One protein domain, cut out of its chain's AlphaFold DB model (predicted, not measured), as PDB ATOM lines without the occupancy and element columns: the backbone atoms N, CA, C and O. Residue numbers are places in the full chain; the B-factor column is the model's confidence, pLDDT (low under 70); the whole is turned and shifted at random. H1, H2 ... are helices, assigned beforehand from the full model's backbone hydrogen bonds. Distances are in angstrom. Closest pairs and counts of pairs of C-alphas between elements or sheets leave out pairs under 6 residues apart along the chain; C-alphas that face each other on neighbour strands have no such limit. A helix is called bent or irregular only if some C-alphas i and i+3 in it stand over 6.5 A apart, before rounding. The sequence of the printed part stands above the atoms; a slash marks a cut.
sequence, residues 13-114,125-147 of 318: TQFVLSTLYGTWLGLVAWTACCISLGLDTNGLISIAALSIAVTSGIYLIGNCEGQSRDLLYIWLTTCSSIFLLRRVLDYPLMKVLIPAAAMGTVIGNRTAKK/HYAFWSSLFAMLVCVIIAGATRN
ATOM      1  N   THR A  13      -7.965 -43.615   6.750       85.00
ATOM      2  CA  THR A  13      -9.101 -42.981   7.433       85.00
ATOM      3  C   THR A  13      -9.904 -42.088   6.487       85.00
ATOM      4  O   THR A  13     -11.133 -42.145   6.463       85.00
ATOM      5  N   GLN A  14      -9.226 -41.312   5.637       83.31
ATOM      6  CA  GLN A  14      -9.887 -40.447   4.661       83.31
ATOM      7  C   GLN A  14     -10.618 -41.263   3.579       83.31
ATOM      8  O   GLN A  14     -11.644 -40.813   3.066       83.31
ATOM      9  N   PHE A  15     -10.137 -42.473   3.265       89.44
ATOM     10  CA  PHE A  15     -10.840 -43.438   2.408       89.44
ATOM     11  C   PHE A  15     -12.174 -43.829   2.960       89.44
ATOM     12  O   PHE A  15     -13.193 -43.701   2.282       89.44
ATOM     13  N   VAL A  16     -12.128 -44.321   4.191       91.00
ATOM     14  CA  VAL A  16     -13.273 -44.898   4.857       91.00
ATOM     15  C   VAL A  16     -14.314 -43.806   5.035       91.00
ATOM     16  O   VAL A  16     -15.452 -43.995   4.622       91.00
ATOM     17  N   LEU A  17     -13.913 -42.618   5.497       89.62
ATOM     18  CA  LEU A  17     -14.818 -41.479   5.638       89.62
ATOM     19  C   LEU A  17     -15.436 -41.043   4.301       89.62
ATOM     20  O   LEU A  17     -16.655 -40.917   4.217       89.62
ATOM     21  N   SER A  18     -14.631 -40.861   3.244       91.25
ATOM     22  CA  SER A  18     -15.150 -40.439   1.927       91.25
ATOM     23  C   SER A  18     -16.124 -41.466   1.344       91.25
ATOM     24  O   SER A  18     -17.161 -41.095   0.797       91.25
ATOM     25  N   THR A  19     -15.804 -42.754   1.496       93.00
ATOM     26  CA  THR A  19     -16.627 -43.861   1.000       93.00
ATOM     27  C   THR A  19     -17.936 -43.938   1.775       93.00
ATOM     28  O   THR A  19     -18.998 -43.903   1.162       93.00
ATOM     29  N   LEU A  20     -17.879 -43.964   3.112       93.25
ATOM     30  CA  LEU A  20     -19.063 -44.035   3.970       93.25
ATOM     31  C   LEU A  20     -20.000 -42.850   3.740       93.25
ATOM     32  O   LEU A  20     -21.206 -43.040   3.617       93.25
ATOM     33  N   TYR A  21     -19.460 -41.636   3.630       92.19
ATOM     34  CA  TYR A  21     -20.279 -40.447   3.413       92.19
ATOM     35  C   TYR A  21     -20.861 -40.380   1.997       92.19
ATOM     36  O   TYR A  21     -22.013 -39.983   1.822       92.19
ATOM     37  N   GLY A  22     -20.108 -40.828   0.985       92.75
ATOM     38  CA  GLY A  22     -20.626 -41.023  -0.369       92.75
ATOM     39  C   GLY A  22     -21.775 -42.032  -0.404       92.75
ATOM     40  O   GLY A  22     -22.832 -41.744  -0.963       92.75
ATOM     41  N   THR A  23     -21.610 -43.190   0.245       92.56
ATOM     42  CA  THR A  23     -22.667 -44.201   0.384       92.56
ATOM     43  C   THR A  23     -23.883 -43.637   1.118       92.56
ATOM     44  O   THR A  23     -25.006 -43.821   0.652       92.56
ATOM     45  N   TRP A  24     -23.674 -42.912   2.219       92.94
ATOM     46  CA  TRP A  24     -24.739 -42.268   2.985       92.94
ATOM     47  C   TRP A  24     -25.553 -41.285   2.139       92.94
ATOM     48  O   TRP A  24     -26.772 -41.416   2.068       92.94
ATOM     49  N   LEU A  25     -24.912 -40.346   1.434       92.06
ATOM     50  CA  LEU A  25     -25.640 -39.415   0.564       92.06
ATOM     51  C   LEU A  25     -26.340 -40.123  -0.599       92.06
ATOM     52  O   LEU A  25     -27.441 -39.722  -0.971       92.06
ATOM     53  N   GLY A  26     -25.750 -41.194  -1.136       90.88
ATOM     54  CA  GLY A  26     -26.421 -42.061  -2.102       90.88
ATOM     55  C   GLY A  26     -27.710 -42.671  -1.545       90.88
ATOM     56  O   GLY A  26     -28.736 -42.651  -2.218       90.88
ATOM     57  N   LEU A  27     -27.694 -43.146  -0.297       88.62
ATOM     58  CA  LEU A  27     -28.888 -43.666   0.374       88.62
ATOM     59  C   LEU A  27     -29.940 -42.583   0.598       88.62
ATOM     60  O   LEU A  27     -31.107 -42.805   0.289       88.62
ATOM     61  N   VAL A  28     -29.534 -41.401   1.062       88.44
ATOM     62  CA  VAL A  28     -30.440 -40.256   1.238       88.44
ATOM     63  C   VAL A  28     -31.096 -39.885  -0.095       88.44
ATOM     64  O   VAL A  28     -32.320 -39.797  -0.174       88.44
ATOM     65  N   ALA A  29     -30.323 -39.758  -1.174       88.12
ATOM     66  CA  ALA A  29     -30.867 -39.465  -2.497       88.12
ATOM     67  C   ALA A  29     -31.796 -40.574  -3.008       88.12
ATOM     68  O   ALA A  29     -32.867 -40.279  -3.535       88.12
ATOM     69  N   TRP A  30     -31.442 -41.845  -2.795       86.62
ATOM     70  CA  TRP A  30     -32.313 -42.969  -3.134       86.62
ATOM     71  C   TRP A  30     -33.644 -42.888  -2.388       86.62
ATOM     72  O   TRP A  30     -34.695 -43.006  -3.017       86.62
ATOM     73  N   THR A  31     -33.616 -42.639  -1.074       83.00
ATOM     74  CA  THR A  31     -34.842 -42.488  -0.278       83.00
ATOM     75  C   THR A  31     -35.678 -41.307  -0.759       83.00
ATOM     76  O   THR A  31     -36.882 -41.460  -0.944       83.00
ATOM     77  N   ALA A  32     -35.058 -40.165  -1.065       83.25
ATOM     78  CA  ALA A  32     -35.749 -38.998  -1.602       83.25
ATOM     79  C   ALA A  32     -36.446 -39.316  -2.936       83.25
ATOM     80  O   ALA A  32     -37.632 -39.020  -3.089       83.25
ATOM     81  N   CYS A  33     -35.748 -39.978  -3.867       78.12
ATOM     82  CA  CYS A  33     -36.299 -40.400  -5.156       78.12
ATOM     83  C   CYS A  33     -37.429 -41.428  -5.009       78.12
ATOM     84  O   CYS A  33     -38.444 -41.325  -5.694       78.12
ATOM     85  N   CYS A  34     -37.270 -42.400  -4.111       75.06
ATOM     86  CA  CYS A  34     -38.247 -43.460  -3.882       75.06
ATOM     87  C   CYS A  34     -39.530 -42.933  -3.245       75.06
ATOM     88  O   CYS A  34     -40.623 -43.227  -3.715       75.06
ATOM     89  N   ILE A  35     -39.395 -42.157  -2.170       72.94
ATOM     90  CA  ILE A  35     -40.543 -41.682  -1.406       72.94
ATOM     91  C   ILE A  35     -41.229 -40.529  -2.148       72.94
ATOM     92  O   ILE A  35     -42.448 -40.471  -2.176       72.94
ATOM     93  N   SER A  36     -40.488 -39.602  -2.752       68.94
ATOM     94  CA  SER A  36     -41.098 -38.353  -3.243       68.94
ATOM     95  C   SER A  36     -41.470 -38.402  -4.712       68.94
ATOM     96  O   SER A  36     -42.399 -37.719  -5.129       68.94
ATOM     97  N   LEU A  37     -40.724 -39.182  -5.496       63.94
ATOM     98  CA  LEU A  37     -40.866 -39.211  -6.944       63.94
ATOM     99  C   LEU A  37     -41.321 -40.575  -7.465       63.94
ATOM    100  O   LEU A  37     -41.472 -40.707  -8.670       63.94
ATOM    101  N   GLY A  38     -41.498 -41.599  -6.619       61.66
ATOM    102  CA  GLY A  38     -41.904 -42.938  -7.072       61.66
ATOM    103  C   GLY A  38     -41.055 -43.463  -8.238       61.66
ATOM    104  O   GLY A  38     -41.550 -44.200  -9.091       61.66
ATOM    105  N   LEU A  39     -39.801 -43.001  -8.347       64.81
ATOM    106  CA  LEU A  39     -38.979 -43.269  -9.521       64.81
ATOM    107  C   LEU A  39     -38.632 -44.747  -9.550       64.81
ATOM    108  O   LEU A  39     -38.239 -45.321  -8.532       64.81
ATOM    109  N   ASP A  40     -38.685 -45.331 -10.747       66.31
ATOM    110  CA  ASP A  40     -38.106 -46.645 -10.956       66.31
ATOM    111  C   ASP A  40     -36.633 -46.603 -10.526       66.31
ATOM    112  O   ASP A  40     -35.803 -45.852 -11.057       66.31
ATOM    113  N   THR A  41     -36.311 -47.421  -9.528       65.62
ATOM    114  CA  THR A  41     -34.959 -47.575  -8.983       65.62
ATOM    115  C   THR A  41     -33.948 -48.069 -10.022       65.62
ATOM    116  O   THR A  41     -32.745 -48.013  -9.770       65.62
ATOM    117  N   ASN A  42     -34.426 -48.534 -11.180       68.94
ATOM    118  CA  ASN A  42     -33.620 -48.984 -12.312       68.94
ATOM    119  C   ASN A  42     -33.607 -47.989 -13.487       68.94
ATOM    120  O   ASN A  42     -32.976 -48.259 -14.514       68.94
ATOM    121  N   GLY A  43     -34.298 -46.853 -13.357       77.56
ATOM    122  CA  GLY A  43     -34.353 -45.802 -14.367       77.56
ATOM    123  C   GLY A  43     -33.050 -45.003 -14.489       77.56
ATOM    124  O   GLY A  43     -32.300 -44.821 -13.534       77.56
ATOM    125  N   LEU A  44     -32.795 -44.445 -15.674       81.62
ATOM    126  CA  LEU A  44     -31.615 -43.598 -15.908       81.62
ATOM    127  C   LEU A  44     -31.600 -42.349 -15.013       81.62
ATOM    128  O   LEU A  44     -30.538 -41.925 -14.565       81.62
ATOM    129  N   ILE A  45     -32.774 -41.787 -14.714       81.38
ATOM    130  CA  ILE A  45     -32.919 -40.601 -13.857       81.38
ATOM    131  C   ILE A  45     -32.496 -40.913 -12.415       81.38
ATOM    132  O   ILE A  45     -31.774 -40.124 -11.807       81.38
ATOM    133  N   SER A  46     -32.892 -42.071 -11.873       82.00
ATOM    134  CA  SER A  46     -32.500 -42.474 -10.518       82.00
ATOM    135  C   SER A  46     -31.008 -42.794 -10.447       82.00
ATOM    136  O   SER A  46     -30.343 -42.356  -9.512       82.00
ATOM    137  N   ILE A  47     -30.445 -43.442 -11.473       87.44
ATOM    138  CA  ILE A  47     -28.995 -43.659 -11.594       87.44
ATOM    139  C   ILE A  47     -28.238 -42.324 -11.619       87.44
ATOM    140  O   ILE A  47     -27.270 -42.160 -10.873       87.44
ATOM    141  N   ALA A  48     -28.681 -41.349 -12.418       88.06
ATOM    142  CA  ALA A  48     -28.046 -40.035 -12.488       88.06
ATOM    143  C   ALA A  48     -28.104 -39.297 -11.140       88.06
ATOM    144  O   ALA A  48     -27.075 -38.816 -10.661       88.06
ATOM    145  N   ALA A  49     -29.273 -39.272 -10.490       87.94
ATOM    146  CA  ALA A  49     -29.456 -38.654  -9.178       87.94
ATOM    147  C   ALA A  49     -28.565 -39.301  -8.104       87.94
ATOM    148  O   ALA A  49     -27.869 -38.599  -7.366       87.94
ATOM    149  N   LEU A  50     -28.516 -40.637  -8.065       91.00
ATOM    150  CA  LEU A  50     -27.653 -41.395  -7.157       91.00
ATOM    151  C   LEU A  50     -26.177 -41.079  -7.385       91.00
ATOM    152  O   LEU A  50     -25.437 -40.841  -6.435       91.00
ATOM    153  N   SER A  51     -25.758 -41.031  -8.647       92.88
ATOM    154  CA  SER A  51     -24.368 -40.759  -9.020       92.88
ATOM    155  C   SER A  51     -23.941 -39.356  -8.602       92.88
ATOM    156  O   SER A  51     -22.860 -39.187  -8.039       92.88
ATOM    157  N   ILE A  52     -24.803 -38.353  -8.803       92.06
ATOM    158  CA  ILE A  52     -24.563 -36.975  -8.351       92.06
ATOM    159  C   ILE A  52     -24.436 -36.930  -6.824       92.06
ATOM    160  O   ILE A  52     -23.495 -36.321  -6.310       92.06
ATOM    161  N   ALA A  53     -25.327 -37.599  -6.093       92.12
ATOM    162  CA  ALA A  53     -25.309 -37.611  -4.633       92.12
ATOM    163  C   ALA A  53     -24.056 -38.294  -4.058       92.12
ATOM    164  O   ALA A  53     -23.366 -37.716  -3.215       92.12
ATOM    165  N   VAL A  54     -23.709 -39.482  -4.565       94.00
ATOM    166  CA  VAL A  54     -22.503 -40.220  -4.154       94.00
ATOM    167  C   VAL A  54     -21.245 -39.408  -4.463       94.00
ATOM    168  O   VAL A  54     -20.389 -39.236  -3.594       94.00
ATOM    169  N   THR A  55     -21.154 -38.839  -5.669       93.88
ATOM    170  CA  THR A  55     -20.040 -37.966  -6.075       93.88
ATOM    171  C   THR A  55     -19.898 -36.777  -5.137       93.88
ATOM    172  O   THR A  55     -18.794 -36.474  -4.690       93.88
ATOM    173  N   SER A  56     -21.013 -36.120  -4.817       90.69
ATOM    174  CA  SER A  56     -21.045 -34.960  -3.928       90.69
ATOM    175  C   SER A  56     -20.490 -35.295  -2.546       90.69
ATOM    176  O   SER A  56     -19.671 -34.547  -2.015       90.69
ATOM    177  N   GLY A  57     -20.852 -36.456  -1.991       90.19
ATOM    178  CA  GLY A  57     -20.334 -36.913  -0.699       90.19
ATOM    179  C   GLY A  57     -18.835 -37.174  -0.711       90.19
ATOM    180  O   GLY A  57     -18.104 -36.666   0.143       90.19
ATOM    181  N   ILE A  58     -18.358 -37.896  -1.724       92.00
ATOM    182  CA  ILE A  58     -16.927 -38.181  -1.891       92.00
ATOM    183  C   ILE A  58     -16.140 -36.881  -2.075       92.00
ATOM    184  O   ILE A  58     -15.058 -36.721  -1.509       92.00
ATOM    185  N   TYR A  59     -16.673 -35.938  -2.854       89.00
ATOM    186  CA  TYR A  59     -16.039 -34.651  -3.122       89.00
ATOM    187  C   TYR A  59     -15.967 -33.767  -1.872       89.00
ATOM    188  O   TYR A  59     -14.945 -33.123  -1.635       89.00
ATOM    189  N   LEU A  60     -17.023 -33.751  -1.056       86.88
ATOM    190  CA  LEU A  60     -17.094 -32.970   0.177       86.88
ATOM    191  C   LEU A  60     -15.996 -33.360   1.168       86.88
ATOM    192  O   LEU A  60     -15.161 -32.523   1.510       86.88
ATOM    193  N   ILE A  61     -15.954 -34.631   1.573       85.94
ATOM    194  CA  ILE A  61     -14.932 -35.122   2.511       85.94
ATOM    195  C   ILE A  61     -13.554 -35.148   1.852       85.94
ATOM    196  O   ILE A  61     -12.534 -34.860   2.480       85.94
ATOM    197  N   GLY A  62     -13.511 -35.461   0.561       80.81
ATOM    198  CA  GLY A  62     -12.269 -35.593  -0.174       80.81
ATOM    199  C   GLY A  62     -11.484 -34.304  -0.377       80.81
ATOM    200  O   GLY A  62     -10.277 -34.357  -0.604       80.81
ATOM    201  N   ASN A  63     -12.153 -33.158  -0.284       81.25
ATOM    202  CA  ASN A  63     -11.526 -31.844  -0.395       81.25
ATOM    203  C   ASN A  63     -11.206 -31.201   0.958       81.25
ATOM    204  O   ASN A  63     -10.777 -30.039   1.002       81.25
ATOM    205  N   CYS A  64     -11.393 -31.931   2.056       73.25
ATOM    206  CA  CYS A  64     -10.819 -31.567   3.344       73.25
ATOM    207  C   CYS A  64      -9.275 -31.632   3.267       73.25
ATOM    208  O   CYS A  64      -8.710 -32.262   2.375       73.25
ATOM    209  N   GLU A  65      -8.580 -30.938   4.174       69.38
ATOM    210  CA  GLU A  65      -7.104 -30.978   4.309       69.38
ATOM    211  C   GLU A  65      -6.287 -30.325   3.175       69.38
ATOM    212  O   GLU A  65      -5.129 -30.660   2.930       69.38
ATOM    213  N   GLY A  66      -6.854 -29.339   2.475       69.25
ATOM    214  CA  GLY A  66      -6.077 -28.552   1.505       69.25
ATOM    215  C   GLY A  66      -5.696 -29.328   0.239       69.25
ATOM    216  O   GLY A  66      -4.756 -28.948  -0.466       69.25
ATOM    217  N   GLN A  67      -6.450 -30.379  -0.081       76.19
ATOM    218  CA  GLN A  67      -6.409 -31.075  -1.363       76.19
ATOM    219  C   GLN A  67      -7.626 -30.684  -2.211       76.19
ATOM    220  O   GLN A  67      -8.669 -30.285  -1.688       76.19
ATOM    221  N   SER A  68      -7.475 -30.728  -3.531       81.19
ATOM    222  CA  SER A  68      -8.577 -30.587  -4.483       81.19
ATOM    223  C   SER A  68      -8.611 -31.799  -5.398       81.19
ATOM    224  O   SER A  68      -7.611 -32.091  -6.060       81.19
ATOM    225  N   ARG A  69      -9.755 -32.471  -5.442       85.38
ATOM    226  CA  ARG A  69     -10.056 -33.589  -6.336       85.38
ATOM    227  C   ARG A  69     -10.912 -33.103  -7.493       85.38
ATOM    228  O   ARG A  69     -11.605 -32.090  -7.380       85.38
ATOM    229  N   ASP A  70     -10.855 -33.821  -8.600       86.50
ATOM    230  CA  ASP A  70     -11.629 -33.476  -9.783       86.50
ATOM    231  C   ASP A  70     -13.008 -34.151  -9.734       86.50
ATOM    232  O   ASP A  70     -13.117 -35.379  -9.694       86.50
ATOM    233  N   LEU A  71     -14.064 -33.332  -9.701       88.94
ATOM    234  CA  LEU A  71     -15.450 -33.786  -9.581       88.94
ATOM    235  C   LEU A  71     -15.871 -34.636 -10.787       88.94
ATOM    236  O   LEU A  71     -16.610 -35.603 -10.617       88.94
ATOM    237  N   LEU A  72     -15.386 -34.302 -11.987       91.06
ATOM    238  CA  LEU A  72     -15.823 -34.941 -13.227       91.06
ATOM    239  C   LEU A  72     -15.366 -36.401 -13.291       91.06
ATOM    240  O   LEU A  72     -16.150 -37.278 -13.649       91.06
ATOM    241  N   TYR A  73     -14.135 -36.691 -12.863       90.94
ATOM    242  CA  TYR A  73     -13.629 -38.066 -12.807       90.94
ATOM    243  C   TYR A  73     -14.343 -38.909 -11.747       90.94
ATOM    244  O   TYR A  73     -14.637 -40.080 -11.992       90.94
ATOM    245  N   ILE A  74     -14.654 -38.324 -10.584       93.12
ATOM    246  CA  ILE A  74     -15.438 -39.009  -9.545       93.12
ATOM    247  C   ILE A  74     -16.844 -39.309 -10.076       93.12
ATOM    248  O   ILE A  74     -17.334 -40.426  -9.912       93.12
ATOM    249  N   TRP A  75     -17.472 -38.350 -10.759       93.88
ATOM    250  CA  TRP A  75     -18.809 -38.514 -11.322       93.88
ATOM    251  C   TRP A  75     -18.865 -39.572 -12.422       93.88
ATOM    252  O   TRP A  75     -19.704 -40.464 -12.356       93.88
ATOM    253  N   LEU A  76     -17.941 -39.547 -13.386       94.75
ATOM    254  CA  LEU A  76     -17.879 -40.560 -14.443       94.75
ATOM    255  C   LEU A  76     -17.675 -41.966 -13.871       94.75
ATOM    256  O   LEU A  76     -18.328 -42.916 -14.304       94.75
ATOM    257  N   THR A  77     -16.806 -42.097 -12.866       94.50
ATOM    258  CA  THR A  77     -16.552 -43.382 -12.204       94.50
ATOM    259  C   THR A  77     -17.786 -43.862 -11.449       94.50
ATOM    260  O   THR A  77     -18.237 -44.978 -11.662       94.50
ATOM    261  N   THR A  78     -18.386 -43.025 -10.602       94.50
ATOM    262  CA  THR A  78     -19.569 -43.428  -9.823       94.50
ATOM    263  C   THR A  78     -20.768 -43.716 -10.723       94.50
ATOM    264  O   THR A  78     -21.450 -44.713 -10.508       94.50
ATOM    265  N   CYS A  79     -20.984 -42.911 -11.765       94.19
ATOM    266  CA  CYS A  79     -22.056 -43.098 -12.737       94.19
ATOM    267  C   CYS A  79     -21.895 -44.399 -13.521       94.19
ATOM    268  O   CYS A  79     -22.825 -45.204 -13.563       94.19
ATOM    269  N   SER A  80     -20.705 -44.663 -14.070       95.12
ATOM    270  CA  SER A  80     -20.439 -45.926 -14.771       95.12
ATOM    271  C   SER A  80     -20.558 -47.142 -13.846       95.12
ATOM    272  O   SER A  80     -21.184 -48.129 -14.230       95.12
ATOM    273  N   SER A  81     -20.046 -47.070 -12.612       94.19
ATOM    274  CA  SER A  81     -20.176 -48.151 -11.628       94.19
ATOM    275  C   SER A  81     -21.632 -48.419 -11.247       94.19
ATOM    276  O   SER A  81     -22.054 -49.572 -11.244       94.19
ATOM    277  N   ILE A  82     -22.418 -47.380 -10.942       92.75
ATOM    278  CA  ILE A  82     -23.835 -47.539 -10.583       92.75
ATOM    279  C   ILE A  82     -24.610 -48.089 -11.775       92.75
ATOM    280  O   ILE A  82     -25.379 -49.030 -11.608       92.75
ATOM    281  N   PHE A  83     -24.378 -47.556 -12.977       92.62
ATOM    282  CA  PHE A  83     -25.014 -48.047 -14.191       92.62
ATOM    283  C   PHE A  83     -24.718 -49.533 -14.417       92.62
ATOM    284  O   PHE A  83     -25.645 -50.318 -14.575       92.62
ATOM    285  N   LEU A  84     -23.454 -49.952 -14.361       92.88
ATOM    286  CA  LEU A  84     -23.082 -51.347 -14.590       92.88
ATOM    287  C   LEU A  84     -23.657 -52.271 -13.508       92.88
ATOM    288  O   LEU A  84     -24.354 -53.234 -13.820       92.88
ATOM    289  N   LEU A  85     -23.421 -51.964 -12.233       88.62
ATOM    290  CA  LEU A  85     -23.843 -52.835 -11.135       88.62
ATOM    291  C   LEU A  85     -25.373 -52.900 -11.005       88.62
ATOM    292  O   LEU A  85     -25.909 -53.957 -10.686       88.62
ATOM    293  N   ARG A  86     -26.085 -51.793 -11.254       83.00
ATOM    294  CA  ARG A  86     -27.547 -51.738 -11.111       83.00
ATOM    295  C   ARG A  86     -28.288 -52.169 -12.368       83.00
ATOM    296  O   ARG A  86     -29.266 -52.891 -12.260       83.00
ATOM    297  N   ARG A  87     -27.873 -51.697 -13.547       85.00
ATOM    298  CA  ARG A  87     -28.617 -51.906 -14.800       85.00
ATOM    299  C   ARG A  87     -28.202 -53.174 -15.530       85.00
ATOM    300  O   ARG A  87     -29.054 -53.788 -16.161       85.00
ATOM    301  N   VAL A  88     -26.921 -53.538 -15.471       84.56
ATOM    302  CA  VAL A  88     -26.389 -54.700 -16.200       84.56
ATOM    303  C   VAL A  88     -26.392 -55.948 -15.323       84.56
ATOM    304  O   VAL A  88     -26.811 -57.004 -15.780       84.56
ATOM    305  N   LEU A  89     -25.963 -55.826 -14.062       83.88
ATOM    306  CA  LEU A  89     -25.849 -56.966 -13.138       83.88
ATOM    307  C   LEU A  89     -27.039 -57.136 -12.180       83.88
ATOM    308  O   LEU A  89     -27.049 -58.085 -11.401       83.88
ATOM    309  N   ASP A  90     -28.008 -56.216 -12.213       79.56
ATOM    310  CA  ASP A  90     -29.208 -56.205 -11.359       79.56
ATOM    311  C   ASP A  90     -28.919 -56.400  -9.857       79.56
ATOM    312  O   ASP A  90     -29.643 -57.061  -9.112       79.56
ATOM    313  N   TYR A  91     -27.815 -55.822  -9.371       76.31
ATOM    314  CA  TYR A  91     -27.475 -55.918  -7.959       76.31
ATOM    315  C   TYR A  91     -28.376 -55.035  -7.086       76.31
ATOM    316  O   TYR A  91     -28.772 -53.928  -7.481       76.31
ATOM    317  N   PRO A  92     -28.682 -55.480  -5.849       75.69
ATOM    318  CA  PRO A  92     -29.444 -54.685  -4.896       75.69
ATOM    319  C   PRO A  92     -28.670 -53.420  -4.513       75.69
ATOM    320  O   PRO A  92     -27.442 -53.432  -4.430       75.69
ATOM    321  N   LEU A  93     -29.394 -52.337  -4.219       79.69
ATOM    322  CA  LEU A  93     -28.843 -50.991  -4.030       79.69
ATOM    323  C   LEU A  93     -27.611 -50.931  -3.112       79.69
ATOM    324  O   LEU A  93     -26.619 -50.304  -3.466       79.69
ATOM    325  N   MET A  94     -27.637 -51.596  -1.954       76.56
ATOM    326  CA  MET A  94     -26.501 -51.586  -1.018       76.56
ATOM    327  C   MET A  94     -25.234 -52.198  -1.629       76.56
ATOM    328  O   MET A  94     -24.137 -51.672  -1.444       76.56
ATOM    329  N   LYS A  95     -25.390 -53.264  -2.426       79.56
ATOM    330  CA  LYS A  95     -24.294 -53.899  -3.172       79.56
ATOM    331  C   LYS A  95     -23.828 -53.056  -4.365       79.56
ATOM    332  O   LYS A  95     -22.777 -53.342  -4.920       79.56
ATOM    333  N   VAL A  96     -24.574 -52.017  -4.742       87.62
ATOM    334  CA  VAL A  96     -24.203 -51.053  -5.787       87.62
ATOM    335  C   VAL A  96     -23.507 -49.827  -5.191       87.62
ATOM    336  O   VAL A  96     -22.436 -49.439  -5.653       87.62
ATOM    337  N   LEU A  97     -24.093 -49.219  -4.154       89.44
ATOM    338  CA  LEU A  97     -23.632 -47.946  -3.594       89.44
ATOM    339  C   LEU A  97     -22.268 -48.054  -2.913       89.44
ATOM    340  O   LEU A  97     -21.454 -47.147  -3.068       89.44
ATOM    341  N   ILE A  98     -22.005 -49.139  -2.176       90.81
ATOM    342  CA  ILE A  98     -20.726 -49.308  -1.471       90.81
ATOM    343  C   ILE A  98     -19.566 -49.441  -2.476       90.81
ATOM    344  O   ILE A  98     -18.630 -48.642  -2.394       90.81
ATOM    345  N   PRO A  99     -19.609 -50.351  -3.476       92.12
ATOM    346  CA  PRO A  99     -18.540 -50.442  -4.468       92.12
ATOM    347  C   PRO A  99     -18.417 -49.194  -5.343       92.12
ATOM    348  O   PRO A  99     -17.299 -48.757  -5.606       92.12
ATOM    349  N   ALA A 100     -19.531 -48.579  -5.756       94.56
ATOM    350  CA  ALA A 100     -19.487 -47.348  -6.543       94.56
ATOM    351  C   ALA A 100     -18.834 -46.196  -5.765       94.56
ATOM    352  O   ALA A 100     -17.995 -45.477  -6.313       94.56
ATOM    353  N   ALA A 101     -19.164 -46.045  -4.477       95.44
ATOM    354  CA  ALA A 101     -18.542 -45.041  -3.624       95.44
ATOM    355  C   ALA A 101     -17.046 -45.316  -3.410       95.44
ATOM    356  O   ALA A 101     -16.234 -44.389  -3.455       95.44
ATOM    357  N   ALA A 102     -16.664 -46.585  -3.244       94.38
ATOM    358  CA  ALA A 102     -15.268 -46.986  -3.111       94.38
ATOM    359  C   ALA A 102     -14.474 -46.690  -4.396       94.38
ATOM    360  O   ALA A 102     -13.430 -46.042  -4.332       94.38
ATOM    361  N   MET A 103     -14.986 -47.081  -5.570       94.31
ATOM    362  CA  MET A 103     -14.358 -46.804  -6.868       94.31
ATOM    363  C   MET A 103     -14.230 -45.297  -7.123       94.31
ATOM    364  O   MET A 103     -13.147 -44.816  -7.464       94.31
ATOM    365  N   GLY A 104     -15.301 -44.535  -6.875       93.38
ATOM    366  CA  GLY A 104     -15.283 -43.075  -6.961       93.38
ATOM    367  C   GLY A 104     -14.248 -42.446  -6.027       93.38
ATOM    368  O   GLY A 104     -13.539 -41.522  -6.425       93.38
ATOM    369  N   THR A 105     -14.093 -42.981  -4.815       92.75
ATOM    370  CA  THR A 105     -13.088 -42.517  -3.850       92.75
ATOM    371  C   THR A 105     -11.669 -42.830  -4.324       92.75
ATOM    372  O   THR A 105     -10.814 -41.948  -4.278       92.75
ATOM    373  N   VAL A 106     -11.408 -44.035  -4.850       92.56
ATOM    374  CA  VAL A 106     -10.096 -44.408  -5.414       92.56
ATOM    375  C   VAL A 106      -9.689 -43.452  -6.536       92.56
ATOM    376  O   VAL A 106      -8.575 -42.921  -6.523       92.56
ATOM    377  N   ILE A 107     -10.585 -43.195  -7.492       92.12
ATOM    378  CA  ILE A 107     -10.306 -42.284  -8.610       92.12
ATOM    379  C   ILE A 107     -10.187 -40.832  -8.126       92.12
ATOM    380  O   ILE A 107      -9.270 -40.115  -8.534       92.12
ATOM    381  N   GLY A 108     -11.035 -40.410  -7.188       87.94
ATOM    382  CA  GLY A 108     -10.934 -39.104  -6.538       87.94
ATOM    383  C   GLY A 108      -9.574 -38.881  -5.874       87.94
ATOM    384  O   GLY A 108      -8.966 -37.830  -6.047       87.94
ATOM    385  N   ASN A 109      -9.044 -39.885  -5.179       87.62
ATOM    386  CA  ASN A 109      -7.723 -39.807  -4.556       87.62
ATOM    387  C   ASN A 109      -6.596 -39.751  -5.588       87.62
ATOM    388  O   ASN A 109      -5.645 -38.993  -5.420       87.62
ATOM    389  N   ARG A 110      -6.702 -40.516  -6.682       85.94
ATOM    390  CA  ARG A 110      -5.712 -40.481  -7.774       85.94
ATOM    391  C   ARG A 110      -5.656 -39.126  -8.476       85.94
ATOM    392  O   ARG A 110      -4.603 -38.741  -8.972       85.94
ATOM    393  N   THR A 111      -6.773 -38.404  -8.505       85.25
ATOM    394  CA  THR A 111      -6.865 -37.054  -9.083       85.25
ATOM    395  C   THR A 111      -6.563 -35.941  -8.077       85.25
ATOM    396  O   THR A 111      -6.629 -34.764  -8.437       85.25
ATOM    397  N   ALA A 112      -6.206 -36.280  -6.831       82.94
ATOM    398  CA  ALA A 112      -5.930 -35.301  -5.792       82.94
ATOM    399  C   ALA A 112      -4.706 -34.445  -6.141       82.94
ATOM    400  O   ALA A 112      -3.604 -34.937  -6.393       82.94
ATOM    401  N   LYS A 113      -4.898 -33.128  -6.116       82.06
ATOM    402  CA  LYS A 113      -3.846 -32.126  -6.314       82.06
ATOM    403  C   LYS A 113      -3.744 -31.252  -5.068       82.06
ATOM    404  O   LYS A 113      -4.755 -30.961  -4.425       82.06
ATOM    405  N   LYS A 114      -2.531 -30.794  -4.731       75.50
ATOM    406  CA  LYS A 114      -2.351 -29.769  -3.689       75.50
ATOM    407  C   LYS A 114      -3.122 -28.514  -4.093       75.50
ATOM    408  O   LYS A 114      -2.966 -28.006  -5.206       75.50
ATOM    409  N   HIS A 125     -19.386 -22.359  -0.417       77.44
ATOM    410  CA  HIS A 125     -19.433 -23.801  -0.671       77.44
ATOM    411  C   HIS A 125     -20.178 -24.514   0.456       77.44
ATOM    412  O   HIS A 125     -21.063 -25.316   0.188       77.44
ATOM    413  N   TYR A 126     -19.864 -24.186   1.711       78.38
ATOM    414  CA  TYR A 126     -20.564 -24.755   2.862       78.38
ATOM    415  C   TYR A 126     -22.074 -24.483   2.812       78.38
ATOM    416  O   TYR A 126     -22.867 -25.409   2.965       78.38
ATOM    417  N   ALA A 127     -22.469 -23.239   2.526       82.12
ATOM    418  CA  ALA A 127     -23.867 -22.840   2.405       82.12
ATOM    419  C   ALA A 127     -24.580 -23.586   1.269       82.12
ATOM    420  O   ALA A 127     -25.680 -24.085   1.479       82.12
ATOM    421  N   PHE A 128     -23.940 -23.721   0.102       84.50
ATOM    422  CA  PHE A 128     -24.490 -24.460  -1.037       84.50
ATOM    423  C   PHE A 128     -24.712 -25.948  -0.727       84.50
ATOM    424  O   PHE A 128     -25.774 -26.498  -1.001       84.50
ATOM    425  N   TRP A 129     -23.726 -26.619  -0.127       80.00
ATOM    426  CA  TRP A 129     -23.856 -28.042   0.192       80.00
ATOM    427  C   TRP A 129     -24.843 -28.298   1.334       80.00
ATOM    428  O   TRP A 129     -25.594 -29.272   1.290       80.00
ATOM    429  N   SER A 130     -24.889 -27.400   2.322       80.62
ATOM    430  CA  SER A 130     -25.854 -27.476   3.422       80.62
ATOM    431  C   SER A 130     -27.281 -27.232   2.938       80.62
ATOM    432  O   SER A 130     -28.191 -27.934   3.370       80.62
ATOM    433  N   SER A 131     -27.494 -26.289   2.011       84.62
ATOM    434  CA  SER A 131     -28.820 -26.042   1.439       84.62
ATOM    435  C   SER A 131     -29.293 -27.205   0.570       84.62
ATOM    436  O   SER A 131     -30.454 -27.592   0.664       84.62
ATOM    437  N   LEU A 132     -28.395 -27.825  -0.207       83.19
ATOM    438  CA  LEU A 132     -28.709 -29.030  -0.977       83.19
ATOM    439  C   LEU A 132     -29.116 -30.194  -0.062       83.19
ATOM    440  O   LEU A 132     -30.103 -30.879  -0.327       83.19
ATOM    441  N   PHE A 133     -28.388 -30.401   1.038       82.12
ATOM    442  CA  PHE A 133     -28.738 -31.415   2.032       82.12
ATOM    443  C   PHE A 133     -30.084 -31.116   2.704       82.12
ATOM    444  O   PHE A 133     -30.935 -31.998   2.783       82.12
ATOM    445  N   ALA A 134     -30.316 -29.870   3.123       83.88
ATOM    446  CA  ALA A 134     -31.586 -29.455   3.715       83.88
ATOM    447  C   ALA A 134     -32.761 -29.661   2.745       83.88
ATOM    448  O   ALA A 134     -33.798 -30.182   3.144       83.88
ATOM    449  N   MET A 135     -32.584 -29.337   1.461       85.56
ATOM    450  CA  MET A 135     -33.583 -29.594   0.423       85.56
ATOM    451  C   MET A 135     -33.906 -31.089   0.308       85.56
ATOM    452  O   MET A 135     -35.080 -31.449   0.273       85.56
ATOM    453  N   LEU A 136     -32.894 -31.964   0.294       82.94
ATOM    454  CA  LEU A 136     -33.101 -33.417   0.265       82.94
ATOM    455  C   LEU A 136     -33.884 -33.909   1.486       82.94
ATOM    456  O   LEU A 136     -34.807 -34.709   1.338       82.94
ATOM    457  N   VAL A 137     -33.559 -33.405   2.678       84.38
ATOM    458  CA  VAL A 137     -34.286 -33.737   3.911       84.38
ATOM    459  C   VAL A 137     -35.739 -33.267   3.831       84.38
ATOM    460  O   VAL A 137     -36.641 -34.050   4.118       84.38
ATOM    461  N   CYS A 138     -35.996 -32.039   3.375       84.19
ATOM    462  CA  CYS A 138     -37.356 -31.528   3.185       84.19
ATOM    463  C   CYS A 138     -38.160 -32.375   2.191       84.19
ATOM    464  O   CYS A 138     -39.327 -32.667   2.441       84.19
ATOM    465  N   VAL A 139     -37.536 -32.807   1.090       84.50
ATOM    466  CA  VAL A 139     -38.154 -33.696   0.097       84.50
ATOM    467  C   VAL A 139     -38.528 -35.035   0.740       84.50
ATOM    468  O   VAL A 139     -39.671 -35.463   0.619       84.50
ATOM    469  N   ILE A 140     -37.621 -35.647   1.509       84.38
ATOM    470  CA  ILE A 140     -37.897 -36.888   2.250       84.38
ATOM    471  C   ILE A 140     -39.055 -36.703   3.233       84.38
ATOM    472  O   ILE A 140     -39.958 -37.534   3.255       84.38
ATOM    473  N   ILE A 141     -39.057 -35.623   4.020       84.44
ATOM    474  CA  ILE A 141     -40.118 -35.339   4.998       84.44
ATOM    475  C   ILE A 141     -41.464 -35.155   4.290       84.44
ATOM    476  O   ILE A 141     -42.459 -35.753   4.700       84.44
ATOM    477  N   ALA A 142     -41.506 -34.375   3.209       82.38
ATOM    478  CA  ALA A 142     -42.725 -34.146   2.440       82.38
ATOM    479  C   ALA A 142     -43.258 -35.449   1.822       82.38
ATOM    480  O   ALA A 142     -44.452 -35.738   1.909       82.38
ATOM    481  N   GLY A 143     -42.374 -36.266   1.245       79.62
ATOM    482  CA  GLY A 143     -42.732 -37.573   0.711       79.62
ATOM    483  C   GLY A 143     -43.217 -38.539   1.797       79.62
ATOM    484  O   GLY A 143     -44.223 -39.221   1.612       79.62
ATOM    485  N   ALA A 144     -42.532 -38.592   2.943       82.12
ATOM    486  CA  ALA A 144     -42.893 -39.465   4.057       82.12
ATOM    487  C   ALA A 144     -44.244 -39.059   4.652       82.12
ATOM    488  O   ALA A 144     -45.067 -39.917   4.956       82.12
ATOM    489  N   THR A 145     -44.509 -37.756   4.738       83.12
ATOM    490  CA  THR A 145     -45.811 -37.238   5.167       83.12
ATOM    491  C   THR A 145     -46.914 -37.740   4.240       83.12
ATOM    492  O   THR A 145     -47.837 -38.406   4.695       83.12
ATOM    493  N   ARG A 146     -46.760 -37.552   2.925       80.44
ATOM    494  CA  ARG A 146     -47.779 -37.950   1.940       80.44
ATOM    495  C   ARG A 146     -48.002 -39.459   1.844       80.44
ATOM    496  O   ARG A 146     -49.131 -39.902   1.670       80.44
ATOM    497  N   ASN A 147     -46.938 -40.257   1.924       79.62
ATOM    498  CA  ASN A 147     -47.032 -41.696   1.660       79.62
ATOM    499  C   ASN A 147     -47.163 -42.555   2.917       79.62
ATOM    500  O   ASN A 147     -47.683 -43.667   2.837       79.62
TER     501      ASN A 147
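What this domain is: This is residues 13 to 114 and 125 to 147 of the 318 residues of an uncharacterized protein of Diploscapter pachys (UniProt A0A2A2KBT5). What shape do these atoms make? Four helices, H1 to H4, form an up-and-down bundle with H2 and H4 between H1 and H3, and a fifth long helix, H5, packs on the outside of H1, meeting it near their last residues to make a V. What makes up the whole? The printed part has 125 residues, with five named helices in the order H1, H2, H3, H4, H5 and no named strand; its class is all helix. How large is it? It is compact, with a radius of gyration of the C-alphas of 14.2 A and spans of 46 by 36 by 22 A.

Where its parts are: Where does the first hairpin lie? H1, residues 13 to 37, begins with C-alpha 13 at (-9.101, -42.981, 7.433) and is 35.1 A long. H2 is residues 44 to 62, 26.2 A. Which helices follow? H3 is residues 71 to 88, 24.5 A, and H4 is residues 93 to 110, 25.7 A. H4 is neither bent nor irregular, but only just: C-alphas 95 and 98 are 6.1 A apart. Where is the last helix? H5, residues 125 to 147, is 33.0 A long and ends with C-alpha 147 at (-47.032, -41.696, 1.660).

How they stand to each other: How is the bundle built? H1 to H4 are up and down, each running against the one before it; H1 and H2, closest at the C-alphas of Gly 22 and Gly 57, 4.1 A apart, touch at a shallow tilt of 32 degrees. H2 and H3 touch at a steep tilt of 42 degrees, closest at the C-alphas of Ser 51 and Cys 79, 5.0 A. H3 and H4 touch at a shallow tilt of 29 degrees, closest at the C-alphas of Ile 74 and Gly 104, 4.8 A. Where is H5? It touches H1 with residues 28 to 36 of H1 alone, the same way at a steep tilt of 41 degrees; the C-alphas of Ser 36 and Gly 143, the closest, are 4.3 A apart. H5 is near H2 but apart from H3 and H4. Are the backbones helical throughout? In H1, H2, H3 and H5 every O i to N i+4 pair is within hydrogen-bond range; in H4, 13 of 14 are.

The domain as a whole: Is the printed part unbroken? Residues 115 to 124 are cut out, and C-alphas 114 and 125 are 18.3 A apart across the cut. Which links are short? H3 to H4 is tight, and H1 to H2 and H2 to H3 are short. Where is confidence low? Residues 36 to 42 and 65 to 66 have pLDDT under 70.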